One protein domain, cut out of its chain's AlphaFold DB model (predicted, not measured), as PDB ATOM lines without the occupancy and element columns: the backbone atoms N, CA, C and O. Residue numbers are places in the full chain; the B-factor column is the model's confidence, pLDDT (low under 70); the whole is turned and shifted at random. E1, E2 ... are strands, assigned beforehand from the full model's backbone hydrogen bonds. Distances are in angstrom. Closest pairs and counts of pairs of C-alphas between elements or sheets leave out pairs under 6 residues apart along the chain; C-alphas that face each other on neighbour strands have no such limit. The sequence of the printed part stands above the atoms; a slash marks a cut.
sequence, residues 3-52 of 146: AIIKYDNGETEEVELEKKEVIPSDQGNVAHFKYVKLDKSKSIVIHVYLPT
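What this domain is: This is residues 3 to 52 of the 146 residues of an uncharacterized protein of Sulfuracidifex tepidarius (UniProt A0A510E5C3). What shape is this? A small hairpin, E1 and E2, leads into a long, twisted ribbon of three strands, E3 - E4 - E5, whose residues 38 to 43 stick out. What is printed? There are 50 residues, with strands E1 to E5 in that order, both sheets antiparallel, no named helix: all strand. The whole is loose, radius of gyration of the C-alphas 13.6 A, spanning 40 by 21 by 15 A.

Where its parts are: Where are the strands? E1 is residues 3 to 6, 9.7 A, from C-alpha 3 at (97.701, 61.194, 104.584); E2 is 12 to 16, 13.3 A; E3 is 18 to 23, 14.8 A; E4 is 30 to 38, 25.6 A; E5 is 43 to 51, 26.9 A. Where does E5 end? C-alpha 51 is at (102.971, 76.419, 99.547).

How they stand to each other: How do E1 and E2 pair? In this hairpin N 5 and O 13 are 2.8 A apart, within hydrogen-bond range. What follows? E2 runs on into E3 at 58 degrees; E3, E4 and E5 form a meander, each strand the antiparallel neighbour of the one before, with N 32 and O 21 at 2.8 A and N 33 and O 48 at 2.8 A.

The domain as a whole: How long is it? The C-alphas farthest apart, of Asn 9 and Asp 26, are 40.7 A apart. Any cut, long link or low confidence? The printed part has no cut, no link is long, and no printed residue is under 70 in pLDDT.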
ATOM      1  N   ALA A   3      98.918  61.327 105.375       87.94
ATOM      2  CA  ALA A   3      97.701  61.194 104.584       87.94
ATOM      3  C   ALA A   3      96.963  59.919 104.991       87.94
ATOM      4  O   ALA A   3      97.585  58.915 105.326       87.94
ATOM      5  N   ILE A   4      95.634  59.966 104.964       91.25
ATOM      6  CA  ILE A   4      94.783  58.809 105.247       91.25
ATOM      7  C   ILE A   4      94.140  58.391 103.932       91.25
ATOM      8  O   ILE A   4      93.437  59.181 103.301       91.25
ATOM      9  N   ILE A   5      94.383  57.150 103.524       87.81
ATOM     10  CA  ILE A   5      93.738  56.529 102.371       87.81
ATOM     11  C   ILE A   5      92.535  55.762 102.903       87.81
ATOM     12  O   ILE A   5      92.702  54.854 103.712       87.81
ATOM     13  N   LYS A   6      91.329  56.135 102.470       91.00
ATOM     14  CA  LYS A   6      90.100  55.401 102.780       91.00
ATOM     15  C   LYS A   6      89.666  54.616 101.551       91.00
ATOM     16  O   LYS A   6      89.467  55.204 100.492       91.00
ATOM     17  N   TYR A   7      89.536  53.308 101.711       86.69
ATOM     18  CA  TYR A   7      89.121  52.390 100.658       86.69
ATOM     19  C   TYR A   7      87.603  52.158 100.710       86.69
ATOM     20  O   TYR A   7      86.965  52.331 101.752       86.69
ATOM     21  N   ASP A   8      87.019  51.733  99.589       88.12
ATOM     22  CA  ASP A   8      85.568  51.510  99.467       88.12
ATOM     23  C   ASP A   8      85.054  50.376 100.368       88.12
ATOM     24  O   ASP A   8      83.891  50.363 100.763       88.12
ATOM     25  N   ASN A   9      85.936  49.449 100.751       87.00
ATOM     26  CA  ASN A   9      85.651  48.389 101.724       87.00
ATOM     27  C   ASN A   9      85.606  48.895 103.183       87.00
ATOM     28  O   ASN A   9      85.400  48.102 104.099       87.00
ATOM     29  N   GLY A  10      85.802  50.198 103.412       84.56
ATOM     30  CA  GLY A  10      85.821  50.818 104.734       84.56
ATOM     31  C   GLY A  10      87.173  50.755 105.446       84.56
ATOM     32  O   GLY A  10      87.307  51.351 106.516       84.56
ATOM     33  N   GLU A  11      88.180  50.092 104.871       88.56
ATOM     34  CA  GLU A  11      89.534  50.076 105.421       88.56
ATOM     35  C   GLU A  11      90.186  51.457 105.311       88.56
ATOM     36  O   GLU A  11      89.926  52.236 104.387       88.56
ATOM     37  N   THR A  12      91.062  51.758 106.266       90.94
ATOM     38  CA  THR A  12      91.862  52.982 106.258       90.94
ATOM     39  C   THR A  12      93.333  52.642 106.440       90.94
ATOM     40  O   THR A  12      93.689  51.781 107.241       90.94
ATOM     41  N   GLU A  13      94.193  53.305 105.674       88.62
ATOM     42  CA  GLU A  13      95.648  53.189 105.767       88.62
ATOM     43  C   GLU A  13      96.216  54.592 105.978       88.62
ATOM     44  O   GLU A  13      96.030  55.484 105.147       88.62
ATOM     45  N   GLU A  14      96.882  54.804 107.111       91.00
ATOM     46  CA  GLU A  14      97.647  56.023 107.355       91.00
ATOM     47  C   GLU A  14      99.032  55.866 106.727       91.00
ATOM     48  O   GLU A  14      99.751  54.904 106.997       91.00
ATOM     49  N   VAL A  15      99.400  56.818 105.875       91.94
ATOM     50  CA  VAL A  15     100.688  56.835 105.188       91.94
ATOM     51  C   VAL A  15     101.431  58.122 105.494       91.94
ATOM     52  O   VAL A  15     100.868  59.221 105.498       91.94
ATOM     53  N   GLU A  16     102.728  57.986 105.738       91.12
ATOM     54  CA  GLU A  16     103.616  59.125 105.881       91.12
ATOM     55  C   GLU A  16     104.219  59.483 104.520       91.12
ATOM     56  O   GLU A  16     104.858  58.671 103.851       91.12
ATOM     57  N   LEU A  17     103.967  60.717 104.097       90.38
ATOM     58  CA  LEU A  17     104.507  61.300 102.883       90.38
ATOM     59  C   LEU A  17     105.885  61.896 103.175       90.38
ATOM     60  O   LEU A  17     106.026  62.774 104.040       90.38
ATOM     61  N   GLU A  18     106.871  61.467 102.395       90.38
ATOM     62  CA  GLU A  18     108.238  61.966 102.461       90.38
ATOM     63  C   GLU A  18     108.348  63.270 101.668       90.38
ATOM     64  O   GLU A  18     107.901  63.350 100.518       90.38
ATOM     65  N   LYS A  19     108.952  64.298 102.267       90.69
ATOM     66  CA  LYS A  19     109.273  65.528 101.543       90.69
ATOM     67  C   LYS A  19     110.410  65.240 100.571       90.69
ATOM     68  O   LYS A  19     111.489  64.845 101.002       90.69
ATOM     69  N   LYS A  20     110.177  65.440  99.277       91.25
ATOM     70  CA  LYS A  20     111.187  65.201  98.243       91.25
ATOM     71  C   LYS A  20     111.923  66.469  97.876       91.25
ATOM     72  O   LYS A  20     113.149  66.486  97.880       91.25
ATOM     73  N   GLU A  21     111.182  67.527  97.592       90.69
ATOM     74  CA  GLU A  21     111.775  68.714  97.000       90.69
ATOM     75  C   GLU A  21     110.962  69.982  97.260       90.69
ATOM     76  O   GLU A  21     109.818  69.929  97.713       90.69
ATOM     77  N   VAL A  22     111.588  71.131  97.023       90.44
ATOM     78  CA  VAL A  22     110.970  72.453  97.022       90.44
ATOM     79  C   VAL A  22     111.175  73.047  95.636       90.44
ATOM     80  O   VAL A  22     112.307  73.276  95.202       90.44
ATOM     81  N   ILE A  23     110.065  73.269  94.946       88.88
ATOM     82  CA  ILE A  23     110.008  73.685  93.551       88.88
ATOM     83  C   ILE A  23     109.663  75.179  93.510       88.88
ATOM     84  O   ILE A  23     108.705  75.594  94.172       88.88
ATOM     85  N   PRO A  24     110.408  75.998  92.750       87.06
ATOM     86  CA  PRO A  24     110.038  77.390  92.532       87.06
ATOM     87  C   PRO A  24     108.806  77.476  91.615       87.06
ATOM     88  O   PRO A  24     108.734  76.783  90.600       87.06
ATOM     89  N   SER A  25     107.845  78.329  91.964       82.25
ATOM     90  CA  SER A  25     106.652  78.622  91.157       82.25
ATOM     91  C   SER A  25     106.379  80.127  91.151       82.25
ATOM     92  O   SER A  25     106.801  80.844  92.060       82.25
ATOM     93  N   ASP A  26     105.647  80.607  90.144       80.50
ATOM     94  CA  ASP A  26     105.339  82.030  89.932       80.50
ATOM     95  C   ASP A  26     104.592  82.675  91.115       80.50
ATOM     96  O   ASP A  26     104.618  83.891  91.291       80.50
ATOM     97  N   GLN A  27     103.929  81.862  91.944       81.19
ATOM     98  CA  GLN A  27     103.148  82.293  93.110       81.19
ATOM     99  C   GLN A  27     103.861  82.056  94.455       81.19
ATOM    100  O   GLN A  27     103.261  82.256  95.510       81.19
ATOM    101  N   GLY A  28     105.127  81.631  94.432       83.50
ATOM    102  CA  GLY A  28     105.907  81.264  95.616       83.50
ATOM    103  C   GLY A  28     106.363  79.806  95.589       83.50
ATOM    104  O   GLY A  28     105.953  79.018  94.739       83.50
ATOM    105  N   ASN A  29     107.246  79.438  96.514       89.06
ATOM    106  CA  ASN A  29     107.838  78.104  96.531       89.06
ATOM    107  C   ASN A  29     106.823  77.047  96.980       89.06
ATOM    108  O   ASN A  29     105.933  77.302  97.794       89.06
ATOM    109  N   VAL A  30     106.980  75.831  96.464       91.44
ATOM    110  CA  VAL A  30     106.065  74.719  96.722       91.44
ATOM    111  C   VAL A  30     106.850  73.504  97.201       91.44
ATOM    112  O   VAL A  30     107.736  73.016  96.507       91.44
ATOM    113  N   ALA A  31     106.514  72.985  98.378       92.06
ATOM    114  CA  ALA A  31     107.052  71.735  98.891       92.06
ATOM    115  C   ALA A  31     106.303  70.547  98.275       92.06
ATOM    116  O   ALA A  31     105.083  70.427  98.409       92.06
ATOM    117  N   HIS A  32     107.048  69.654  97.631       92.69
ATOM    118  CA  HIS A  32     106.558  68.398  97.089       92.69
ATOM    119  C   HIS A  32     106.767  67.264  98.091       92.69
ATOM    120  O   HIS A  32     107.889  66.959  98.508       92.69
ATOM    121  N   PHE A  33     105.671  66.601  98.435       92.38
ATOM    122  CA  PHE A  33     105.659  65.380  99.217       92.38
ATOM    123  C   PHE A  33     105.208  64.210  98.346       92.38
ATOM    124  O   PHE A  33     104.240  64.322  97.587       92.38
ATOM    125  N   LYS A  34     105.902  63.079  98.464       92.25
ATOM    126  CA  LYS A  34     105.658  61.893  97.645       92.25
ATOM    127  C   LYS A  34     105.552  60.642  98.504       92.25
ATOM    128  O   LYS A  34     106.354  60.427  99.408       92.25
ATOM    129  N   TYR A  35     104.602  59.787  98.152       92.25
ATOM    130  CA  TYR A  35     104.499  58.422  98.651       92.25
ATOM    131  C   TYR A  35     104.258  57.479  97.474       92.25
ATOM    132  O   TYR A  35     103.410  57.750  96.622       92.25
ATOM    133  N   VAL A  36     105.027  56.394  97.408       91.12
ATOM    134  CA  VAL A  36     104.896  55.366  96.372       91.12
ATOM    135  C   VAL A  36     104.925  54.000  97.032       91.12
ATOM    136  O   VAL A  36     105.877  53.674  97.735       91.12
ATOM    137  N   LYS A  37     103.904  53.195  96.755       89.38
ATOM    138  CA  LYS A  37     103.823  51.790  97.145       89.38
ATOM    139  C   LYS A  37     103.409  50.978  95.930       89.38
ATOM    140  O   LYS A  37     102.304  51.152  95.426       89.38
ATOM    141  N   LEU A  38     104.318  50.146  95.438       89.06
ATOM    142  CA  LEU A  38     104.105  49.292  94.273       89.06
ATOM    143  C   LEU A  38     104.288  47.841  94.709       89.06
ATOM    144  O   LEU A  38     105.412  47.359  94.814       89.06
ATOM    145  N   ASP A  39     103.173  47.164  94.947       88.69
ATOM    146  CA  ASP A  39     103.109  45.751  95.300       88.69
ATOM    147  C   ASP A  39     102.267  44.994  94.262       88.69
ATOM    148  O   ASP A  39     101.475  45.584  93.525       88.69
ATOM    149  N   LYS A  40     102.371  43.658  94.235       82.69
ATOM    150  CA  LYS A  40     101.556  42.808  93.336       82.69
ATOM    151  C   LYS A  40     100.044  42.992  93.527       82.69
ATOM    152  O   LYS A  40      99.283  42.676  92.620       82.69
ATOM    153  N   SER A  41      99.618  43.458  94.700       81.75
ATOM    154  CA  SER A  41      98.214  43.657  95.066       81.75
ATOM    155  C   SER A  41      97.734  45.102  94.927       81.75
ATOM    156  O   SER A  41      96.536  45.315  94.767       81.75
ATOM    157  N   LYS A  42      98.626  46.097  95.003       82.06
ATOM    158  CA  LYS A  42      98.250  47.514  94.949       82.06
ATOM    159  C   LYS A  42      99.381  48.394  94.445       82.06
ATOM    160  O   LYS A  42     100.537  48.218  94.813       82.06
ATOM    161  N   SER A  43      99.021  49.372  93.625       89.50
ATOM    162  CA  SER A  43      99.916  50.429  93.160       89.50
ATOM    163  C   SER A  43      99.340  51.772  93.586       89.50
ATOM    164  O   SER A  43      98.286  52.179  93.106       89.50
ATOM    165  N   ILE A  44     100.011  52.436  94.521       87.31
ATOM    166  CA  ILE A  44      99.592  53.702  95.115       87.31
ATOM    167  C   ILE A  44     100.696  54.718  94.877       87.31
ATOM    168  O   ILE A  44     101.853  54.498  95.240       87.31
ATOM    169  N   VAL A  45     100.323  55.847  94.287       91.19
ATOM    170  CA  VAL A  45     101.210  56.980  94.052       91.19
ATOM    171  C   VAL A  45     100.480  58.233  94.514       91.19
ATOM    172  O   VAL A  45      99.416  58.557  93.995       91.19
ATOM    173  N   ILE A  46     101.039  58.923  95.505       90.44
ATOM    174  CA  ILE A  46     100.471  60.150  96.066       90.44
ATOM    175  C   ILE A  46     101.502  61.260  95.929       90.44
ATOM    176  O   ILE A  46     102.654  61.107  96.338       90.44
ATOM    177  N   HIS A  47     101.064  62.374  95.353       93.12
ATOM    178  CA  HIS A  47     101.825  63.608  95.245       93.12
ATOM    179  C   HIS A  47     101.021  64.719  95.908       93.12
ATOM    180  O   HIS A  47      99.867  64.945  95.547       93.12
ATOM    181  N   VAL A  48     101.631  65.409  96.865       91.50
ATOM    182  CA  VAL A  48     101.042  66.587  97.503       91.50
ATOM    183  C   VAL A  48     101.992  67.757  97.325       91.50
ATOM    184  O   VAL A  48     103.191  67.630  97.567       91.50
ATOM    185  N   TYR A  49     101.437  68.890  96.919       91.38
ATOM    186  CA  TYR A  49     102.153  70.137  96.708       91.38
ATOM    187  C   TYR A  49     101.573  71.184  97.653       91.38
ATOM    188  O   TYR A  49     100.381  71.482  97.578       91.38
ATOM    189  N   LEU A  50     102.392  71.706  98.564       91.00
ATOM    190  CA  LEU A  50     101.969  72.711  99.539       91.00
ATOM    191  C   LEU A  50     102.818  73.976  99.408       91.00
ATOM    192  O   LEU A  50     104.039  73.856  99.295       91.00
ATOM    193  N   PRO A  51     102.213  75.177  99.465       91.81
ATOM    194  CA  PRO A  51     102.971  76.419  99.547       91.81
ATOM    195  C   PRO A  51     103.949  76.385 100.726       91.81
ATOM    196  O   PRO A  51     103.595  75.943 101.821       91.81
ATOM    197  N   THR A  52     105.177  76.842 100.508       90.12
ATOM    198  CA  THR A  52     106.213  76.927 101.539       90.12
ATOM    199  C   THR A  52     107.034  78.202 101.379       90.12
ATOM    200  O   THR A  52     107.149  78.758 100.288       90.12
TER     201      THR A  52